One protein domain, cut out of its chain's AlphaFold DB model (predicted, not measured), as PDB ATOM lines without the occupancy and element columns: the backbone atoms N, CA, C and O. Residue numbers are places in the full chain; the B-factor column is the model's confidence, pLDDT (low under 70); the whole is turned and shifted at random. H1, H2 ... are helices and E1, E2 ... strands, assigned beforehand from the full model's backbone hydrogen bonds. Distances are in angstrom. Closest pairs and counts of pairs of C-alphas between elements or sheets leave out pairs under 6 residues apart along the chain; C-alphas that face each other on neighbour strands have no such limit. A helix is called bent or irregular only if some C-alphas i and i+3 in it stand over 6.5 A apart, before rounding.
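Overview. This is residues 12 to 162 of the 167 residues of the protein "Membrane protein" of Campylobacter showae CSUNSWCD (UniProt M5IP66). A long rod is built of two small three-stranded sheets set end to end, E1 E4 E5 and E2 E3 E6, with one long bent helix, H3, running along both: its arm H3a crosses over the long strands E1 and E4, and its arm H3b covers E3 and E6. The short helices H1 and H2 lie at the E5 end of the rod, and the tail after E6 runs on from the sheet E2 E3 E6 to the sheet E1 E4 E5, where residues 160 to 161 pair in parallel with residues 64 to 65 of E4. The printed part has 151 residues, with three named helices and six named strands in the order H1 E1 E2 E3 E4 E5 H2 H3 E6; the class is mixed, helices and strands. The sheet E1 E4 E5 is antiparallel, and the sheet E2 E3 E6, in that order, is mixed. The whole is extended, with a radius of gyration of the C-alphas of 22.8 A and spans of 74 by 27 by 25 A.

Along the chain. In the first sheet, E1 is residues 25 to 36, 35.8 A long, E4 is residues 62 to 74, 36.9 A long, and E5 is residues 79 to 82. In the second sheet, E2 is residues 45 to 50, E3 residues 53 to 58 and E6 residues 147 to 152, 16.7 A long, ending at C-alpha 152 at (-2.627, -49.234, 55.918). H3, residues 99 to 142, was assigned as one helix by its hydrogen bonds but is bent, with C-alphas 123 and 126 7.1 A apart. Its arm H3a, residues 99 to 123, is 35.9 A long, and its arm H3b, residues 126 to 142, is 24.2 A long. H1, residues 12 to 23, begins at C-alpha 12 at (13.734, -46.136, 21.400); it is neither bent nor irregular, but only just, with C-alphas 19 and 22 6.1 A apart. H2, residues 86 to 96, is irregular, with C-alphas 92 and 95 9.2 A apart.

Arrangement. E4 is the inner strand between E1 and E5. E1 and E4 are antiparallel at 164 degrees, with N 28 and O 71 2.8 A apart, within hydrogen-bond range. E4 and E5 form a hairpin, with N 81 and O 72 at 2.8 A. H3a is on this sheet at a height of 8.6 A, over E1 and E4, slantwise to the strands at 49 degrees to E1 on the local plane. H1 is on this sheet too, and its closest C-alphas to E1 are those of Leu 19 and Leu 25, 6.4 A apart. H1 and H3a with this sheet make two layers, helices on one face of a sheet. H2 only grazes the sheet, with its residues 88 to 92. H3a and H3b stand at a steep tilt of 56 degrees. H3b is on the sheet E2 E3 E6 at a height of 9.0 A, over E3 and E6, making two layers there. The closest C-alphas of H3b and E6 are those of Glu 137 and Val 148, 6.4 A apart. E2 and E3 form a hairpin, with N 47 and O 55 at 2.8 A, while E3 and E6 are parallel, with N 56 and O 149 at 2.8 A. Every O i to N i+4 pair is within hydrogen-bond range in H3a and H3b, against 5 of 8 in H1 and 1 of 7 in H2, where 1 of 8 O i to N i+3 pairs is within range.

Size, cuts and confidence. The two C-alphas farthest apart, those of Ser 51 and Ser 95, are 74.4 A apart. The printed part has no cut, and no link is long; that from E1 to E2, 8 residues, is short, and the others are tight. The mean pLDDT of the printed part is 74.4, with 59 residues under 70, among them residues 12 to 27, 80 to 106 and 155 to 162.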
ATOM      1  N   GLY A  12      13.940 -47.585  21.432       43.88
ATOM      2  CA  GLY A  12      13.734 -46.136  21.400       43.88
ATOM      3  C   GLY A  12      14.944 -45.406  20.815       43.88
ATOM      4  O   GLY A  12      14.803 -44.530  19.967       43.88
ATOM      5  N   LYS A  13      16.161 -45.833  21.162       51.94
ATOM      6  CA  LYS A  13      17.385 -45.259  20.586       51.94
ATOM      7  C   LYS A  13      17.590 -45.522  19.098       51.94
ATOM      8  O   LYS A  13      18.390 -44.804  18.513       51.94
ATOM      9  N   GLU A  14      16.930 -46.499  18.487       47.50
ATOM     10  CA  GLU A  14      17.152 -46.855  17.079       47.50
ATOM     11  C   GLU A  14      15.990 -46.376  16.192       47.50
ATOM     12  O   GLU A  14      16.225 -45.727  15.175       47.50
ATOM     13  N   TYR A  15      14.740 -46.540  16.643       44.88
ATOM     14  CA  TYR A  15      13.541 -46.177  15.879       44.88
ATOM     15  C   TYR A  15      12.972 -44.796  16.252       44.88
ATOM     16  O   TYR A  15      12.611 -44.023  15.359       44.88
ATOM     17  N   LEU A  16      12.987 -44.397  17.541       50.81
ATOM     18  CA  LEU A  16      12.715 -42.989  17.883       50.81
ATOM     19  C   LEU A  16      13.852 -42.094  17.400       50.81
ATOM     20  O   LEU A  16      13.597 -40.933  17.132       50.81
ATOM     21  N   ARG A  17      15.078 -42.587  17.178       48.34
ATOM     22  CA  ARG A  17      16.107 -41.788  16.485       48.34
ATOM     23  C   ARG A  17      15.698 -41.445  15.060       48.34
ATOM     24  O   ARG A  17      15.901 -40.308  14.660       48.34
ATOM     25  N   TRP A  18      15.110 -42.368  14.305       44.22
ATOM     26  CA  TRP A  18      14.621 -42.085  12.953       44.22
ATOM     27  C   TRP A  18      13.385 -41.162  12.973       44.22
ATOM     28  O   TRP A  18      13.388 -40.118  12.318       44.22
ATOM     29  N   LEU A  19      12.396 -41.438  13.836       48.59
ATOM     30  CA  LEU A  19      11.186 -40.607  13.996       48.59
ATOM     31  C   LEU A  19      11.471 -39.194  14.552       48.59
ATOM     32  O   LEU A  19      10.855 -38.212  14.127       48.59
ATOM     33  N   VAL A  20      12.419 -39.065  15.487       47.28
ATOM     34  CA  VAL A  20      12.805 -37.798  16.134       47.28
ATOM     35  C   VAL A  20      13.839 -37.029  15.304       47.28
ATOM     36  O   VAL A  20      13.747 -35.801  15.251       47.28
ATOM     37  N   SER A  21      14.792 -37.691  14.627       47.75
ATOM     38  CA  SER A  21      15.866 -36.984  13.899       47.75
ATOM     39  C   SER A  21      15.423 -36.387  12.564       47.75
ATOM     40  O   SER A  21      15.854 -35.278  12.249       47.75
ATOM     41  N   GLU A  22      14.519 -37.026  11.811       49.50
ATOM     42  CA  GLU A  22      14.074 -36.471  10.523       49.50
ATOM     43  C   GLU A  22      12.845 -35.553  10.653       49.50
ATOM     44  O   GLU A  22      12.776 -34.514   9.981       49.50
ATOM     45  N   LYS A  23      11.884 -35.856  11.545       51.44
ATOM     46  CA  LYS A  23      10.574 -35.170  11.572       51.44
ATOM     47  C   LYS A  23      10.202 -34.400  12.849       51.44
ATOM     48  O   LYS A  23       9.225 -33.669  12.784       51.44
ATOM     49  N   LYS A  24      10.998 -34.425  13.932       60.09
ATOM     50  CA  LYS A  24      10.668 -33.775  15.231       60.09
ATOM     51  C   LYS A  24       9.238 -34.101  15.703       60.09
ATOM     52  O   LYS A  24       8.357 -33.246  15.717       60.09
ATOM     53  N   LEU A  25       9.006 -35.361  16.055       62.25
ATOM     54  CA  LEU A  25       7.722 -35.830  16.575       62.25
ATOM     55  C   LEU A  25       7.802 -36.029  18.095       62.25
ATOM     56  O   LEU A  25       8.743 -36.663  18.575       62.25
ATOM     57  N   SER A  26       6.810 -35.546  18.844       68.50
ATOM     58  CA  SER A  26       6.622 -35.864  20.268       68.50
ATOM     59  C   SER A  26       5.511 -36.903  20.433       68.50
ATOM     60  O   SER A  26       4.479 -36.822  19.775       68.50
ATOM     61  N   MET A  27       5.686 -37.871  21.330       69.69
ATOM     62  CA  MET A  27       4.624 -38.808  21.707       69.69
ATOM     63  C   MET A  27       3.901 -38.290  22.951       69.69
ATOM     64  O   MET A  27       4.544 -37.917  23.930       69.69
ATOM     65  N   ILE A  28       2.572 -38.282  22.913       72.31
ATOM     66  CA  ILE A  28       1.711 -37.878  24.023       72.31
ATOM     67  C   ILE A  28       0.798 -39.051  24.347       72.31
ATOM     68  O   ILE A  28       0.106 -39.565  23.468       72.31
ATOM     69  N   PHE A  29       0.788 -39.453  25.611       72.31
ATOM     70  CA  PHE A  29      -0.076 -40.505  26.120       72.31
ATOM     71  C   PHE A  29      -0.902 -39.972  27.288       72.31
ATOM     72  O   PHE A  29      -0.405 -39.245  28.150       72.31
ATOM     73  N   GLU A  30      -2.176 -40.338  27.296       74.38
ATOM     74  CA  GLU A  30      -3.106 -40.084  28.388       74.38
ATOM     75  C   GLU A  30      -3.393 -41.420  29.062       74.38
ATOM     76  O   GLU A  30      -3.648 -42.427  28.395       74.38
ATOM     77  N   PHE A  31      -3.343 -41.440  30.387       74.69
ATOM     78  CA  PHE A  31      -3.599 -42.639  31.166       74.69
ATOM     79  C   PHE A  31      -4.380 -42.312  32.429       74.69
ATOM     80  O   PHE A  31      -4.357 -41.187  32.930       74.69
ATOM     81  N   GLU A  32      -5.043 -43.333  32.949       79.56
ATOM     82  CA  GLU A  32      -5.840 -43.274  34.160       79.56
ATOM     83  C   GLU A  32      -5.350 -44.332  35.149       79.56
ATOM     84  O   GLU A  32      -5.073 -45.477  34.779       79.56
ATOM     85  N   ILE A  33      -5.247 -43.930  36.418       79.19
ATOM     86  CA  ILE A  33      -4.944 -44.827  37.533       79.19
ATOM     87  C   ILE A  33      -6.091 -44.753  38.528       79.19
ATOM     88  O   ILE A  33      -6.349 -43.705  39.118       79.19
ATOM     89  N   ASN A  34      -6.740 -45.889  38.741       84.12
ATOM     90  CA  ASN A  34      -7.766 -46.058  39.753       84.12
ATOM     91  C   ASN A  34      -7.166 -46.721  40.996       84.12
ATOM     92  O   ASN A  34      -6.547 -47.783  40.905       84.12
ATOM     93  N   PHE A  35      -7.395 -46.093  42.148       85.25
ATOM     94  CA  PHE A  35      -6.982 -46.559  43.471       85.25
ATOM     95  C   PHE A  35      -8.223 -46.985  44.248       85.25
ATOM     96  O   PHE A  35      -9.097 -46.158  44.510       85.25
ATOM     97  N   ILE A  36      -8.332 -48.272  44.574       87.94
ATOM     98  CA  ILE A  36      -9.576 -48.855  45.086       87.94
ATOM     99  C   ILE A  36      -9.306 -49.598  46.396       87.94
ATOM    100  O   ILE A  36      -8.580 -50.593  46.413       87.94
ATOM    101  N   TYR A  37      -9.953 -49.157  47.477       89.81
ATOM    102  CA  TYR A  37     -10.078 -49.927  48.714       89.81
ATOM    103  C   TYR A  37     -11.405 -50.679  48.721       89.81
ATOM    104  O   TYR A  37     -12.476 -50.074  48.711       89.81
ATOM    105  N   ASP A  38     -11.333 -52.004  48.759       90.25
ATOM    106  CA  ASP A  38     -12.513 -52.855  48.879       90.25
ATOM    107  C   ASP A  38     -12.934 -52.965  50.348       90.25
ATOM    108  O   ASP A  38     -12.419 -53.797  51.093       90.25
ATOM    109  N   LEU A  39     -13.879 -52.124  50.768       91.44
ATOM    110  CA  LEU A  39     -14.390 -52.108  52.143       91.44
ATOM    111  C   LEU A  39     -15.259 -53.328  52.493       91.44
ATOM    112  O   LEU A  39     -15.638 -53.490  53.648       91.44
ATOM    113  N   THR A  40     -15.577 -54.184  51.518       91.56
ATOM    114  CA  THR A  40     -16.257 -55.468  51.759       91.56
ATOM    115  C   THR A  40     -15.271 -56.617  51.965       91.56
ATOM    116  O   THR A  40     -15.667 -57.731  52.306       91.56
ATOM    117  N   SER A  41     -13.975 -56.351  51.777       90.38
ATOM    118  CA  SER A  41     -12.915 -57.332  51.950       90.38
ATOM    119  C   SER A  41     -12.873 -57.852  53.390       90.38
ATOM    120  O   SER A  41     -12.848 -57.046  54.321       90.38
ATOM    121  N   PRO A  42     -12.718 -59.172  53.605       91.38
ATOM    122  CA  PRO A  42     -12.498 -59.728  54.943       91.38
ATOM    123  C   PRO A  42     -11.162 -59.282  55.561       91.38
ATOM    124  O   PRO A  42     -10.907 -59.550  56.729       91.38
ATOM    125  N   ARG A  43     -10.289 -58.628  54.779       90.75
ATOM    126  CA  ARG A  43      -9.042 -58.013  55.258       90.75
ATOM    127  C   ARG A  43      -9.257 -56.625  55.879       90.75
ATOM    128  O   ARG A  43      -8.305 -56.083  56.428       90.75
ATOM    129  N   LEU A  44     -10.457 -56.043  55.770       93.81
ATOM    130  CA  LEU A  44     -10.833 -54.857  56.537       93.81
ATOM    131  C   LEU A  44     -11.185 -55.290  57.963       93.81
ATOM    132  O   LEU A  44     -12.095 -56.092  58.162       93.81
ATOM    133  N   GLU A  45     -10.507 -54.720  58.954       94.81
ATOM    134  CA  GLU A  45     -10.779 -54.991  60.367       94.81
ATOM    135  C   GLU A  45     -11.062 -53.682  61.107       94.81
ATOM    136  O   GLU A  45     -10.332 -52.701  60.957       94.81
ATOM    137  N   ILE A  46     -12.114 -53.668  61.925       93.81
ATOM    138  CA  ILE A  46     -12.450 -52.542  62.799       93.81
ATOM    139  C   ILE A  46     -12.379 -53.045  64.237       93.81
ATOM    140  O   ILE A  46     -13.203 -53.851  64.664       93.81
ATOM    141  N   VAL A  47     -11.393 -52.557  64.981       94.12
ATOM    142  CA  VAL A  47     -11.134 -52.952  66.366       94.12
ATOM    143  C   VAL A  47     -11.503 -51.797  67.285       94.12
ATOM    144  O   VAL A  47     -11.009 -50.682  67.119       94.12
ATOM    145  N   ASN A  48     -12.358 -52.046  68.275       92.25
ATOM    146  CA  ASN A  48     -12.567 -51.091  69.359       92.25
ATOM    147  C   ASN A  48     -11.390 -51.190  70.339       92.25
ATOM    148  O   ASN A  48     -11.133 -52.261  70.885       92.25
ATOM    149  N   VAL A  49     -10.656 -50.092  70.521       92.19
ATOM    150  CA  VAL A  49      -9.447 -50.061  71.366       92.19
ATOM    151  C   VAL A  49      -9.700 -49.413  72.725       92.19
ATOM    152  O   VAL A  49      -9.025 -49.743  73.697       92.19
ATOM    153  N   ALA A  50     -10.682 -48.516  72.802       88.06
ATOM    154  CA  ALA A  50     -11.182 -47.919  74.033       88.06
ATOM    155  C   ALA A  50     -12.598 -47.362  73.799       88.06
ATOM    156  O   ALA A  50     -13.149 -47.445  72.697       88.06
ATOM    157  N   SER A  51     -13.193 -46.770  74.837       88.69
ATOM    158  CA  SER A  51     -14.489 -46.095  74.726       88.69
ATOM    159  C   SER A  51     -14.449 -45.045  73.610       88.69
ATOM    160  O   SER A  51     -13.668 -44.101  73.680       88.69
ATOM    161  N   GLU A  52     -15.266 -45.250  72.571       89.44
ATOM    162  CA  GLU A  52     -15.372 -44.381  71.385       89.44
ATOM    163  C   GLU A  52     -14.067 -44.218  70.574       89.44
ATOM    164  O   GLU A  52     -13.977 -43.343  69.708       89.44
ATOM    165  N   GLU A  53     -13.065 -45.070  70.807       94.25
ATOM    166  CA  GLU A  53     -11.814 -45.095  70.049       94.25
ATOM    167  C   GLU A  53     -11.695 -46.383  69.233       94.25
ATOM    168  O   GLU A  53     -11.836 -47.494  69.758       94.25
ATOM    169  N   TYR A  54     -11.392 -46.234  67.944       94.94
ATOM    170  CA  TYR A  54     -11.334 -47.350  67.004       94.94
ATOM    171  C   TYR A  54     -10.018 -47.375  66.227       94.94
ATOM    172  O   TYR A  54      -9.485 -46.339  65.827       94.94
ATOM    173  N   LEU A  55      -9.512 -48.580  65.979       95.69
ATOM    174  CA  LEU A  55      -8.444 -48.860  65.030       95.69
ATOM    175  C   LEU A  55      -9.054 -49.524  63.795       95.69
ATOM    176  O   LEU A  55      -9.656 -50.590  63.900       95.69
ATOM    177  N   ILE A  56      -8.884 -48.902  62.633       95.12
ATOM    178  CA  ILE A  56      -9.297 -49.449  61.340       95.12
ATOM    179  C   ILE A  56      -8.047 -49.949  60.620       95.12
ATOM    180  O   ILE A  56      -7.179 -49.157  60.241       95.12
ATOM    181  N   LYS A  57      -7.959 -51.263  60.412       95.38
ATOM    182  CA  LYS A  57      -6.933 -51.872  59.566       95.38
ATOM    183  C   LYS A  57      -7.479 -51.984  58.158       95.38
ATOM    184  O   LYS A  57      -8.439 -52.712  57.906       95.38
ATOM    185  N   MET A  58      -6.892 -51.215  57.256       94.06
ATOM    186  CA  MET A  58      -7.340 -51.104  55.881       94.06
ATOM    187  C   MET A  58      -6.911 -52.336  55.076       94.06
ATOM    188  O   MET A  58      -5.775 -52.798  55.217       94.06
ATOM    189  N   PRO A  59      -7.776 -52.838  54.180       92.06
ATOM    190  CA  PRO A  59      -7.375 -53.852  53.219       92.06
ATOM    191  C   PRO A  59      -6.331 -53.271  52.249       92.06
ATOM    192  O   PRO A  59      -6.258 -52.047  52.091       92.06
ATOM    193  N   PRO A  60      -5.558 -54.119  51.547       89.19
ATOM    194  CA  PRO A  60      -4.632 -53.647  50.525       89.19
ATOM    195  C   PRO A  60      -5.332 -52.826  49.442       89.19
ATOM    196  O   PRO A  60      -6.428 -53.175  48.991       89.19
ATOM    197  N   CYS A  61      -4.687 -51.738  49.017       86.44
ATOM    198  CA  CYS A  61      -5.179 -50.927  47.909       86.44
ATOM    199  C   CYS A  61      -4.984 -51.680  46.592       86.44
ATOM    200  O   CYS A  61      -3.879 -52.124  46.278       86.44
ATOM    201  N   LYS A  62      -6.046 -51.781  45.793       86.00
ATOM    202  CA  LYS A  62      -5.974 -52.285  44.422       86.00
ATOM    203  C   LYS A  62      -5.673 -51.141  43.467       86.00
ATOM    204  O   LYS A  62      -6.217 -50.043  43.611       86.00
ATOM    205  N   TYR A  63      -4.847 -51.430  42.469       80.50
ATOM    206  CA  TYR A  63      -4.460 -50.485  41.428       80.50
ATOM    207  C   TYR A  63      -4.954 -50.999  40.084       80.50
ATOM    208  O   TYR A  63      -4.578 -52.092  39.659       80.50
ATOM    209  N   LYS A  64      -5.776 -50.204  39.401       77.31
ATOM    210  CA  LYS A  64      -6.157 -50.476  38.015       77.31
ATOM    211  C   LYS A  64      -5.617 -49.372  37.132       77.31
ATOM    212  O   LYS A  64      -5.872 -48.197  37.381       77.31
ATOM    213  N   PHE A  65      -4.894 -49.772  36.099       74.38
ATOM    214  CA  PHE A  65      -4.272 -48.849  35.170       74.38
ATOM    215  C   PHE A  65      -4.823 -49.055  33.763       74.38
ATOM    216  O   PHE A  65      -4.960 -50.195  33.311       74.38
ATOM    217  N   SER A  66      -5.089 -47.954  33.065       73.62
ATOM    218  CA  SER A  66      -5.531 -47.959  31.670       73.62
ATOM    219  C   SER A  66      -4.896 -46.817  30.884       73.62
ATOM    220  O   SER A  66      -4.853 -45.680  31.352       73.62
ATOM    221  N   ILE A  67      -4.439 -47.109  29.665       70.88
ATOM    222  CA  ILE A  67      -4.055 -46.080  28.692       70.88
ATOM    223  C   ILE A  67      -5.340 -45.613  28.010       70.88
ATOM    224  O   ILE A  67      -6.012 -46.408  27.360       70.88
ATOM    225  N   ALA A  68      -5.684 -44.342  28.189       71.06
ATOM    226  CA  ALA A  68      -6.892 -43.744  27.637       71.06
ATOM    227  C   ALA A  68      -6.686 -43.259  26.195       71.06
ATOM    228  O   ALA A  68      -7.617 -43.294  25.395       71.06
ATOM    229  N   ASN A  69      -5.483 -42.778  25.856       68.00
ATOM    230  CA  ASN A  69      -5.199 -42.228  24.531       68.00
ATOM    231  C   ASN A  69      -3.701 -42.223  24.214       68.00
ATOM    232  O   ASN A  69      -2.873 -42.080  25.115       68.00
ATOM    233  N   MET A  70      -3.352 -42.283  22.926       71.44
ATOM    234  CA  MET A  70      -1.992 -42.040  22.447       71.44
ATOM    235  C   MET A  70      -2.005 -41.272  21.122       71.44
ATOM    236  O   MET A  70      -2.758 -41.593  20.201       71.44
ATOM    237  N   LYS A  71      -1.169 -40.236  21.020       71.44
ATOM    238  CA  LYS A  71      -1.054 -39.359  19.846       71.44
ATOM    239  C   LYS A  71       0.401 -38.995  19.591       71.44
ATOM    240  O   LYS A  71       1.186 -38.859  20.527       71.44
ATOM    241  N   PHE A  72       0.734 -38.752  18.330       70.44
ATOM    242  CA  PHE A  72       1.968 -38.067  17.970       70.44
ATOM    243  C   PHE A  72       1.690 -36.594  17.691       70.44
ATOM    244  O   PHE A  72       0.654 -36.239  17.134       70.44
ATOM    245  N   TYR A  73       2.613 -35.729  18.074       68.31
ATOM    246  CA  TYR A  73       2.604 -34.315  17.754       68.31
ATOM    247  C   TYR A  73       3.774 -34.016  16.824       68.31
ATOM    248  O   TYR A  73       4.926 -34.235  17.188       68.31
ATOM    249  N   ASP A  74       3.479 -33.544  15.617       71.38
ATOM    250  CA  ASP A  74       4.480 -33.036  14.683       71.38
ATOM    251  C   ASP A  74       4.839 -31.602  15.070       71.38
ATOM    252  O   ASP A  74       4.067 -30.671  14.836       71.38
ATOM    253  N   GLU A  75       6.026 -31.424  15.650       65.31
ATOM    254  CA  GLU A  75       6.512 -30.121  16.102       65.31
ATOM    255  C   GLU A  75       6.837 -29.175  14.938       65.31
ATOM    256  O   GLU A  75       6.879 -27.961  15.132       65.31
ATOM    257  N   LYS A  76       7.083 -29.694  13.725       68.31
ATOM    258  CA  LYS A  76       7.366 -28.862  12.543       68.31
ATOM    259  C   LYS A  76       6.088 -28.296  11.947       68.31
ATOM    260  O   LYS A  76       6.066 -27.131  11.561       68.31
ATOM    261  N   ASN A  77       5.042 -29.114  11.856       65.56
ATOM    262  CA  ASN A  77       3.788 -28.728  11.205       65.56
ATOM    263  C   ASN A  77       2.678 -28.331  12.190       65.56
ATOM    264  O   ASN A  77       1.613 -27.892  11.758       65.56
ATOM    265  N   GLY A  78       2.909 -28.484  13.497       70.75
ATOM    266  CA  GLY A  78       1.972 -28.118  14.555       70.75
ATOM    267  C   GLY A  78       0.702 -28.971  14.578       70.75
ATOM    268  O   GLY A  78      -0.353 -28.478  14.975       70.75
ATOM    269  N   LYS A  79       0.770 -30.227  14.118       70.31
ATOM    270  CA  LYS A  79      -0.402 -31.102  13.948       70.31
ATOM    271  C   LYS A  79      -0.329 -32.327  14.848       70.31
ATOM    272  O   LYS A  79       0.718 -32.953  14.982       70.31
ATOM    273  N   PHE A  80      -1.477 -32.693  15.414       67.06
ATOM    274  CA  PHE A  80      -1.650 -33.974  16.089       67.06
ATOM    275  C   PHE A  80      -1.994 -35.054  15.070       67.06
ATOM    276  O   PHE A  80      -2.888 -34.879  14.243       67.06
ATOM    277  N   ILE A  81      -1.294 -36.175  15.163       64.69
ATOM    278  CA  ILE A  81      -1.505 -37.369  14.360       64.69
ATOM    279  C   ILE A  81      -2.087 -38.426  15.310       64.69
ATOM    280  O   ILE A  81      -1.394 -38.852  16.244       64.69
ATOM    281  N   PRO A  82      -3.363 -38.816  15.137       59.31
ATOM    282  CA  PRO A  82      -3.955 -39.908  15.899       59.31
ATOM    283  C   PRO A  82      -3.162 -41.190  15.641       59.31
ATOM    284  O   PRO A  82      -2.936 -41.551  14.494       59.31
ATOM    285  N   PHE A  83      -2.715 -41.871  16.691       56.97
ATOM    286  CA  PHE A  83      -1.844 -43.039  16.544       56.97
ATOM    287  C   PHE A  83      -2.607 -44.339  16.207       56.97
ATOM    288  O   PHE A  83      -2.021 -45.302  15.714       56.97
ATOM    289  N   LEU A  84      -3.916 -44.395  16.476       54.00
ATOM    290  CA  LEU A  84      -4.658 -45.661  16.526       54.00
ATOM    291  C   LEU A  84      -5.254 -46.134  15.199       54.00
ATOM    292  O   LEU A  84      -5.469 -47.336  15.044       54.00
ATOM    293  N   LEU A  85      -5.393 -45.264  14.196       48.59
ATOM    294  CA  LEU A  85      -5.934 -45.649  12.891       48.59
ATOM    295  C   LEU A  85      -4.807 -46.122  11.948       48.59
ATOM    296  O   LEU A  85      -3.944 -45.302  11.614       48.59
ATOM    297  N   PRO A  86      -4.812 -47.388  11.471       45.62
ATOM    298  CA  PRO A  86      -3.848 -47.900  10.484       45.62
ATOM    299  C   PRO A  86      -3.701 -46.977   9.262       45.62
ATOM    300  O   PRO A  86      -2.594 -46.707   8.800       45.62
ATOM    301  N   ASP A  87      -4.812 -46.385   8.819       47.66
ATOM    302  CA  ASP A  87      -4.865 -45.520   7.636       47.66
ATOM    303  C   ASP A  87      -4.256 -44.124   7.851       47.66
ATOM    304  O   ASP A  87      -3.862 -43.458   6.894       47.66
ATOM    305  N   SER A  88      -4.121 -43.671   9.102       51.12
ATOM    306  CA  SER A  88      -3.552 -42.350   9.421       51.12
ATOM    307  C   SER A  88      -2.019 -42.332   9.433       51.12
ATOM    308  O   SER A  88      -1.407 -41.294   9.173       51.12
ATOM    309  N   LEU A  89      -1.391 -43.489   9.671       50.31
ATOM    310  CA  LEU A  89       0.064 -43.645   9.687       50.31
ATOM    311  C   LEU A  89       0.619 -43.866   8.272       50.31
ATOM    312  O   LEU A  89       1.650 -43.284   7.932       50.31
ATOM    313  N   ASN A  90      -0.112 -44.582   7.412       49.16
ATOM    314  CA  ASN A  90       0.252 -44.784   6.003       49.16
ATOM    315  C   ASN A  90       0.333 -43.465   5.210       49.16
ATOM    316  O   ASN A  90       1.180 -43.323   4.327       49.16
ATOM    317  N   GLY A  91      -0.487 -42.467   5.560       53.19
ATOM    318  CA  GLY A  91      -0.459 -41.139   4.934       53.19
ATOM    319  C   GLY A  91       0.726 -40.250   5.341       53.19
ATOM    320  O   GLY A  91       1.034 -39.296   4.630       53.19
ATOM    321  N   PHE A  92       1.406 -40.536   6.462       51.06
ATOM    322  CA  PHE A  92       2.456 -39.666   7.019       51.06
ATOM    323  C   PHE A  92       3.845 -40.323   7.093       51.06
ATOM    324  O   PHE A  92       4.864 -39.642   6.914       51.06
ATOM    325  N   PHE A  93       3.896 -41.633   7.338       53.81
ATOM    326  CA  PHE A  93       5.128 -42.422   7.431       53.81
ATOM    327  C   PHE A  93       5.474 -43.157   6.129       53.81
ATOM    328  O   PHE A  93       6.578 -43.677   6.013       53.81
ATOM    329  N   GLY A  94       4.588 -43.126   5.124       54.19
ATOM    330  CA  GLY A  94       4.770 -43.846   3.864       54.19
ATOM    331  C   GLY A  94       4.656 -45.362   4.041       54.19
ATOM    332  O   GLY A  94       4.401 -45.861   5.135       54.19
ATOM    333  N   SER A  95       4.872 -46.115   2.962       52.16
ATOM    334  CA  SER A  95       4.782 -47.584   2.910       52.16
ATOM    335  C   SER A  95       5.835 -48.338   3.747       52.16
ATOM    336  O   SER A  95       6.023 -49.534   3.542       52.16
ATOM    337  N   SER A  96       6.565 -47.659   4.637       51.44
ATOM    338  CA  SER A  96       7.651 -48.220   5.449       51.44
ATOM    339  C   SER A  96       7.300 -48.408   6.927       51.44
ATOM    340  O   SER A  96       8.140 -48.912   7.663       51.44
ATOM    341  N   PHE A  97       6.108 -48.003   7.379       57.41
ATOM    342  CA  PHE A  97       5.649 -48.282   8.743       57.41
ATOM    343  C   PHE A  97       4.769 -49.532   8.742       57.41
ATOM    344  O   PHE A  97       3.624 -49.495   8.291       57.41
ATOM    345  N   SER A  98       5.328 -50.652   9.193       59.88
ATOM    346  CA  SER A  98       4.630 -51.938   9.195       59.88
ATOM    347  C   SER A  98       3.711 -52.099  10.414       59.88
ATOM    348  O   SER A  98       3.850 -51.409  11.429       59.88
ATOM    349  N   GLU A  99       2.779 -53.054  10.352       62.75
ATOM    350  CA  GLU A  99       2.012 -53.462  11.539       62.75
ATOM    351  C   GLU A  99       2.920 -54.010  12.653       62.75
ATOM    352  O   GLU A  99       2.636 -53.820  13.836       62.75
ATOM    353  N   GLU A 100       4.043 -54.639  12.296       65.50
ATOM    354  CA  GLU A 100       5.033 -55.136  13.255       65.50
ATOM    355  C   GLU A 100       5.705 -53.984  14.016       65.50
ATOM    356  O   GLU A 100       5.841 -54.050  15.240       65.50
ATOM    357  N   ASP A 101       6.045 -52.892  13.327       62.88
ATOM    358  CA  ASP A 101       6.603 -51.686  13.950       62.88
ATOM    359  C   ASP A 101       5.586 -51.009  14.877       62.88
ATOM    360  O   ASP A 101       5.933 -50.592  15.987       62.88
ATOM    361  N   LYS A 102       4.307 -50.966  14.471       65.81
ATOM    362  CA  LYS A 102       3.199 -50.477  15.311       65.81
ATOM    363  C   LYS A 102       3.095 -51.277  16.607       65.81
ATOM    364  O   LYS A 102       3.048 -50.693  17.689       65.81
ATOM    365  N   ASN A 103       3.073 -52.603  16.496       68.00
ATOM    366  CA  ASN A 103       2.911 -53.498  17.638       68.00
ATOM    367  C   ASN A 103       4.103 -53.408  18.598       68.00
ATOM    368  O   ASN A 103       3.906 -53.320  19.808       68.00
ATOM    369  N   ARG A 104       5.336 -53.341  18.081       66.94
ATOM    370  CA  ARG A 104       6.534 -53.161  18.918       66.94
ATOM    371  C   ARG A 104       6.526 -51.820  19.650       66.94
ATOM    372  O   ARG A 104       6.833 -51.779  20.836       66.94
ATOM    373  N   LEU A 105       6.116 -50.740  18.984       68.75
ATOM    374  CA  LEU A 105       6.023 -49.421  19.609       68.75
ATOM    375  C   LEU A 105       4.964 -49.371  20.724       68.75
ATOM    376  O   LEU A 105       5.197 -48.744  21.757       68.75
ATOM    377  N   ILE A 106       3.833 -50.062  20.550       68.88
ATOM    378  CA  ILE A 106       2.812 -50.214  21.599       68.88
ATOM    379  C   ILE A 106       3.376 -50.967  22.807       68.88
ATOM    380  O   ILE A 106       3.173 -50.535  23.941       68.88
ATOM    381  N   GLU A 107       4.103 -52.062  22.585       70.06
ATOM    382  CA  GLU A 107       4.679 -52.855  23.676       70.06
ATOM    383  C   GLU A 107       5.758 -52.093  24.455       70.06
ATOM    384  O   GLU A 107       5.840 -52.193  25.680       70.06
ATOM    385  N   GLU A 108       6.542 -51.250  23.793       69.38
ATOM    386  CA  GLU A 108       7.520 -50.420  24.495       69.38
ATOM    387  C   GLU A 108       6.902 -49.258  25.250       69.38
ATOM    388  O   GLU A 108       7.309 -48.974  26.378       69.38
ATOM    389  N   ALA A 109       5.885 -48.623  24.667       68.62
ATOM    390  CA  ALA A 109       5.081 -47.648  25.385       68.62
ATOM    391  C   ALA A 109       4.446 -48.291  26.627       68.62
ATOM    392  O   ALA A 109       4.495 -47.698  27.702       68.62
ATOM    393  N   ARG A 110       3.942 -49.531  26.527       70.31
ATOM    394  CA  ARG A 110       3.417 -50.293  27.671       70.31
ATOM    395  C   ARG A 110       4.476 -50.463  28.761       70.31
ATOM    396  O   ARG A 110       4.207 -50.140  29.916       70.31
ATOM    397  N   ALA A 111       5.671 -50.926  28.397       71.69
ATOM    398  CA  ALA A 111       6.749 -51.175  29.351       71.69
ATOM    399  C   ALA A 111       7.242 -49.894  30.049       71.69
ATOM    400  O   ALA A 111       7.568 -49.920  31.238       71.69
ATOM    401  N   GLU A 112       7.304 -48.762  29.342       70.44
ATOM    402  CA  GLU A 112       7.686 -47.490  29.961       70.44
ATOM    403  C   GLU A 112       6.574 -46.935  30.855       70.44
ATOM    404  O   GLU A 112       6.824 -46.514  31.988       70.44
ATOM    405  N   VAL A 113       5.330 -46.991  30.382       68.69
ATOM    406  CA  VAL A 113       4.161 -46.561  31.148       68.69
ATOM    407  C   VAL A 113       4.019 -47.375  32.432       68.69
ATOM    408  O   VAL A 113       3.730 -46.800  33.480       68.69
ATOM    409  N   GLU A 114       4.298 -48.678  32.413       71.44
ATOM    410  CA  GLU A 114       4.325 -49.518  33.614       71.44
ATOM    411  C   GLU A 114       5.345 -49.011  34.646       71.44
ATOM    412  O   GLU A 114       5.011 -48.788  35.815       71.44
ATOM    413  N   LYS A 115       6.578 -48.733  34.212       73.25
ATOM    414  CA  LYS A 115       7.632 -48.197  35.091       73.25
ATOM    415  C   LYS A 115       7.268 -46.826  35.652       73.25
ATOM    416  O   LYS A 115       7.517 -46.548  36.830       73.25
ATOM    417  N   MET A 116       6.687 -45.958  34.825       70.88
ATOM    418  CA  MET A 116       6.193 -44.653  35.262       70.88
ATOM    419  C   MET A 116       5.063 -44.801  36.285       70.88
ATOM    420  O   MET A 116       5.060 -44.093  37.290       70.88
ATOM    421  N   SER A 117       4.158 -45.757  36.076       70.12
ATOM    422  CA  SER A 117       3.026 -46.042  36.963       70.12
ATOM    423  C   SER A 117       3.473 -46.448  38.356       70.12
ATOM    424  O   SER A 117       3.010 -45.859  39.325       70.12
ATOM    425  N   VAL A 118       4.425 -47.378  38.477       75.19
ATOM    426  CA  VAL A 118       4.973 -47.785  39.784       75.19
ATOM    427  C   VAL A 118       5.539 -46.578  40.535       75.19
ATOM    428  O   VAL A 118       5.280 -46.390  41.725       75.19
ATOM    429  N   ARG A 119       6.268 -45.704  39.832       77.62
ATOM    430  CA  ARG A 119       6.811 -44.477  40.427       77.62
ATOM    431  C   ARG A 119       5.704 -43.527  40.892       77.62
ATOM    432  O   ARG A 119       5.804 -42.986  41.990       77.62
ATOM    433  N   LEU A 120       4.675 -43.324  40.071       76.50
ATOM    434  CA  LEU A 120       3.545 -42.449  40.388       76.50
ATOM    435  C   LEU A 120       2.717 -42.987  41.556       76.50
ATOM    436  O   LEU A 120       2.362 -42.211  42.437       76.50
ATOM    437  N   ILE A 121       2.466 -44.297  41.608       78.12
ATOM    438  CA  ILE A 121       1.769 -44.958  42.719       78.12
ATOM    439  C   ILE A 121       2.509 -44.676  44.030       78.12
ATOM    440  O   ILE A 121       1.907 -44.134  44.953       78.12
ATOM    441  N   ASN A 122       3.826 -44.904  44.075       79.12
ATOM    442  CA  ASN A 122       4.639 -44.635  45.267       79.12
ATOM    443  C   ASN A 122       4.596 -43.156  45.693       79.12
ATOM    444  O   ASN A 122       4.577 -42.838  46.881       79.12
ATOM    445  N   GLN A 123       4.564 -42.224  44.735       82.94
ATOM    446  CA  GLN A 123       4.463 -40.791  45.031       82.94
ATOM    447  C   GLN A 123       3.073 -40.381  45.537       82.94
ATOM    448  O   GLN A 123       2.952 -39.479  46.370       82.94
ATOM    449  N   LEU A 124       2.018 -41.014  45.022       84.56
ATOM    450  CA  LEU A 124       0.631 -40.692  45.349       84.56
ATOM    451  C   LEU A 124       0.121 -41.432  46.588       84.56
ATOM    452  O   LEU A 124      -0.855 -40.976  47.179       84.56
ATOM    453  N   GLN A 125       0.783 -42.507  47.020       83.31
ATOM    454  CA  GLN A 125       0.373 -43.375  48.130       83.31
ATOM    455  C   GLN A 125      -0.017 -42.593  49.388       83.31
ATOM    456  O   GLN A 125      -1.116 -42.747  49.918       83.31
ATOM    457  N   SER A 126       0.823 -41.645  49.811       87.81
ATOM    458  CA  SER A 126       0.529 -40.789  50.970       87.81
ATOM    459  C   SER A 126      -0.765 -39.976  50.814       87.81
ATOM    460  O   SER A 126      -1.523 -39.818  51.774       87.81
ATOM    461  N   LYS A 127      -1.050 -39.483  49.602       90.00
ATOM    462  CA  LYS A 127      -2.272 -38.729  49.286       90.00
ATOM    463  C   LYS A 127      -3.492 -39.641  49.234       90.00
ATOM    464  O   LYS A 127      -4.550 -39.244  49.712       90.00
ATOM    465  N   ILE A 128      -3.337 -40.853  48.711       88.50
ATOM    466  CA  ILE A 128      -4.393 -41.872  48.661       88.50
ATOM    467  C   ILE A 128      -4.798 -42.274  50.080       88.50
ATOM    468  O   ILE A 128      -5.978 -42.221  50.420       88.50
ATOM    469  N   HIS A 129      -3.820 -42.558  50.944       91.81
ATOM    470  CA  HIS A 129      -4.064 -42.886  52.352       91.81
ATOM    471  C   HIS A 129      -4.752 -41.745  53.078       91.81
ATOM    472  O   HIS A 129      -5.676 -41.964  53.856       91.81
ATOM    473  N   LYS A 130      -4.310 -40.512  52.814       94.19
ATOM    474  CA  LYS A 130      -4.951 -39.327  53.371       94.19
ATOM    475  C   LYS A 130      -6.411 -39.225  52.922       94.19
ATOM    476  O   LYS A 130      -7.273 -39.076  53.770       94.19
ATOM    477  N   SER A 131      -6.697 -39.386  51.632       93.31
ATOM    478  CA  SER A 131      -8.069 -39.328  51.109       93.31
ATOM    479  C   SER A 131      -8.982 -40.384  51.739       93.31
ATOM    480  O   SER A 131     -10.114 -40.079  52.120       93.31
ATOM    481  N   ALA A 132      -8.497 -41.624  51.866       92.50
ATOM    482  CA  ALA A 132      -9.241 -42.706  52.506       92.50
ATOM    483  C   ALA A 132      -9.472 -42.424  53.998       92.50
ATOM    484  O   ALA A 132     -10.598 -42.558  54.475       92.50
ATOM    485  N   ARG A 133      -8.429 -41.970  54.708       95.00
ATOM    486  CA  ARG A 133      -8.504 -41.561  56.115       95.00
ATOM    487  C   ARG A 133      -9.545 -40.470  56.313       95.00
ATOM    488  O   ARG A 133     -10.454 -40.669  57.103       95.00
ATOM    489  N   ASP A 134      -9.443 -39.369  55.574       95.50
ATOM    490  CA  ASP A 134     -10.322 -38.207  55.728       95.50
ATOM    491  C   ASP A 134     -11.797 -38.609  55.522       95.50
ATOM    492  O   ASP A 134     -12.674 -38.220  56.294       95.50
ATOM    493  N   THR A 135     -12.064 -39.461  54.525       93.88
ATOM    494  CA  THR A 135     -13.414 -39.969  54.228       93.88
ATOM    495  C   THR A 135     -13.939 -40.884  55.336       93.88
ATOM    496  O   THR A 135     -15.041 -40.681  55.847       93.88
ATOM    497  N   LEU A 136     -13.167 -41.901  55.725       94.50
ATOM    498  CA  LEU A 136     -13.601 -42.889  56.716       94.50
ATOM    499  C   LEU A 136     -13.663 -42.308  58.126       94.50
ATOM    500  O   LEU A 136     -14.531 -42.689  58.905       94.50
ATOM    501  N   GLU A 137     -12.785 -41.364  58.454       95.50
ATOM    502  CA  GLU A 137     -12.820 -40.641  59.719       95.50
ATOM    503  C   GLU A 137     -14.091 -39.793  59.825       95.50
ATOM    504  O   GLU A 137     -14.742 -39.810  60.870       95.50
ATOM    505  N   ALA A 138     -14.489 -39.104  58.748       95.56
ATOM    506  CA  ALA A 138     -15.744 -38.356  58.715       95.56
ATOM    507  C   ALA A 138     -16.958 -39.272  58.944       95.56
ATOM    508  O   ALA A 138     -17.832 -38.954  59.754       95.56
ATOM    509  N   ILE A 139     -16.979 -40.437  58.287       93.81
ATOM    510  CA  ILE A 139     -18.024 -41.451  58.474       93.81
ATOM    511  C   ILE A 139     -18.024 -41.953  59.923       93.81
ATOM    512  O   ILE A 139     -19.051 -41.886  60.593       93.81
ATOM    513  N   ALA A 140     -16.887 -42.398  60.450       92.50
ATOM    514  CA  ALA A 140     -16.792 -42.944  61.800       92.50
ATOM    515  C   ALA A 140     -17.202 -41.928  62.878       92.50
ATOM    516  O   ALA A 140     -17.941 -42.270  63.802       92.50
ATOM    517  N   LYS A 141     -16.800 -40.658  62.731       92.94
ATOM    518  CA  LYS A 141     -17.238 -39.568  63.616       92.94
ATOM    519  C   LYS A 141     -18.748 -39.355  63.569       92.94
ATOM    520  O   LYS A 141     -19.357 -39.142  64.613       92.94
ATOM    521  N   SER A 142     -19.369 -39.468  62.392       94.25
ATOM    522  CA  SER A 142     -20.832 -39.378  62.256       94.25
ATOM    523  C   SER A 142     -21.578 -40.499  62.996       94.25
ATOM    524  O   SER A 142     -22.712 -40.301  63.421       94.25
ATOM    525  N   PHE A 143     -20.915 -41.636  63.225       91.00
ATOM    526  CA  PHE A 143     -21.426 -42.764  64.008       91.00
ATOM    527  C   PHE A 143     -21.035 -42.724  65.497       91.00
ATOM    528  O   PHE A 143     -21.306 -43.681  66.219       91.00
ATOM    529  N   GLY A 144     -20.428 -41.633  65.978       90.69
ATOM    530  CA  GLY A 144     -20.106 -41.444  67.396       90.69
ATOM    531  C   GLY A 144     -18.692 -41.862  67.807       90.69
ATOM    532  O   GLY A 144     -18.389 -41.875  68.996       90.69
ATOM    533  N   ALA A 145     -17.800 -42.176  66.862       92.81
ATOM    534  CA  ALA A 145     -16.388 -42.358  67.190       92.81
ATOM    535  C   ALA A 145     -15.749 -41.016  67.580       92.81
ATOM    536  O   ALA A 145     -15.758 -40.056  66.808       92.81
ATOM    537  N   ARG A 146     -15.127 -40.964  68.758       93.31
ATOM    538  CA  ARG A 146     -14.360 -39.811  69.233       93.31
ATOM    539  C   ARG A 146     -12.991 -39.740  68.565       93.31
ATOM    540  O   ARG A 146     -12.537 -38.652  68.203       93.31
ATOM    541  N   ALA A 147     -12.333 -40.886  68.403       92.94
ATOM    542  CA  ALA A 147     -11.031 -40.981  67.757       92.94
ATOM    543  C   ALA A 147     -10.928 -42.237  66.889       92.94
ATOM    544  O   ALA A 147     -11.429 -43.305  67.237       92.94
ATOM    545  N   VAL A 148     -10.240 -42.106  65.755       94.62
ATOM    546  CA  VAL A 148     -10.023 -43.208  64.818       94.62
ATOM    547  C   VAL A 148      -8.568 -43.212  64.383       94.62
ATOM    548  O   VAL A 148      -8.022 -42.180  63.993       94.62
ATOM    549  N   ARG A 149      -7.929 -44.376  64.461       95.44
ATOM    550  CA  ARG A 149      -6.579 -44.618  63.947       95.44
ATOM    551  C   ARG A 149      -6.661 -45.557  62.755       95.44
ATOM    552  O   ARG A 149      -7.550 -46.398  62.689       95.44
ATOM    553  N   PHE A 150      -5.721 -45.406  61.832       95.56
ATOM    554  CA  PHE A 150      -5.692 -46.173  60.593       95.56
ATOM    555  C   PHE A 150      -4.346 -46.862  60.428       95.56
ATOM    556  O   PHE A 150      -3.307 -46.203  60.501       95.56
ATOM    557  N   GLU A 151      -4.390 -48.156  60.137       94.56
ATOM    558  CA  GLU A 151      -3.252 -48.951  59.682       94.56
ATOM    559  C   GLU A 151      -3.482 -49.316  58.218       94.56
ATOM    560  O   GLU A 151      -4.496 -49.919  57.878       94.56
ATOM    561  N   PHE A 152      -2.564 -48.914  57.341       91.06
ATOM    562  CA  PHE A 152      -2.627 -49.234  55.918       91.06
ATOM    563  C   PHE A 152      -1.686 -50.393  55.621       91.06
ATOM    564  O   PHE A 152      -0.527 -50.362  56.030       91.06
ATOM    565  N   ASN A 153      -2.195 -51.406  54.918       84.25
ATOM    566  CA  ASN A 153      -1.370 -52.478  54.388       84.25
ATOM    567  C   ASN A 153      -1.009 -52.180  52.927       84.25
ATOM    568  O   ASN A 153      -1.876 -52.195  52.051       84.25
ATOM    569  N   ASP A 154       0.276 -51.932  52.694       74.12
ATOM    570  CA  ASP A 154       0.836 -51.598  51.384       74.12
ATOM    571  C   ASP A 154       1.495 -52.793  50.682       74.12
ATOM    572  O   ASP A 154       2.049 -52.636  49.592       74.12
ATOM    573  N   GLU A 155       1.442 -53.990  51.278       67.06
ATOM    574  CA  GLU A 155       1.925 -55.225  50.655       67.06
ATOM    575  C   GLU A 155       0.993 -55.588  49.486       67.06
ATOM    576  O   GLU A 155      -0.075 -56.186  49.640       67.06
ATOM    577  N   GLY A 156       1.373 -55.081  48.312       56.28
ATOM    578  CA  GLY A 156       0.491 -54.858  47.175       56.28
ATOM    579  C   GLY A 156       0.055 -56.108  46.418       56.28
ATOM    580  O   GLY A 156       0.840 -57.012  46.130       56.28
ATOM    581  N   GLU A 157      -1.205 -56.089  45.988       56.25
ATOM    582  CA  GLU A 157      -1.610 -56.813  44.786       56.25
ATOM    583  C   GLU A 157      -0.929 -56.183  43.557       56.25
ATOM    584  O   GLU A 157      -0.713 -54.970  43.494       56.25
ATOM    585  N   GLN A 158      -0.555 -57.024  42.589       56.12
ATOM    586  CA  GLN A 158       0.173 -56.595  41.396       56.12
ATOM    587  C   GLN A 158      -0.628 -55.580  40.575       56.12
ATOM    588  O   GLN A 158      -1.846 -55.700  40.436       56.12
ATOM    589  N   VAL A 159       0.076 -54.603  39.991       59.12
ATOM    590  CA  VAL A 159      -0.502 -53.661  39.027       59.12
ATOM    591  C   VAL A 159      -1.061 -54.466  37.856       59.12
ATOM    592  O   VAL A 159      -0.311 -55.023  37.059       59.12
ATOM    593  N   GLN A 160      -2.386 -54.533  37.743       56.66
ATOM    594  CA  GLN A 160      -3.024 -55.100  36.561       56.66
ATOM    595  C   GLN A 160      -3.218 -53.990  35.531       56.66
ATOM    596  O   GLN A 160      -4.117 -53.150  35.640       56.66
ATOM    597  N   LEU A 161      -2.345 -53.990  34.524       55.41
ATOM    598  CA  LEU A 161      -2.468 -53.146  33.340       55.41
ATOM    599  C   LEU A 161      -3.570 -53.715  32.449       55.41
ATOM    600  O   LEU A 161      -3.436 -54.814  31.912       55.41
ATOM    601  N   ASN A 162      -4.655 -52.963  32.278       52.44
ATOM    602  CA  ASN A 162      -5.744 -53.349  31.394       52.44
ATOM    603  C   ASN A 162      -5.822 -52.352  30.236       52.44
ATOM    604  O   ASN A 162      -6.270 -51.217  30.399       52.44
TER     605      ASN A 162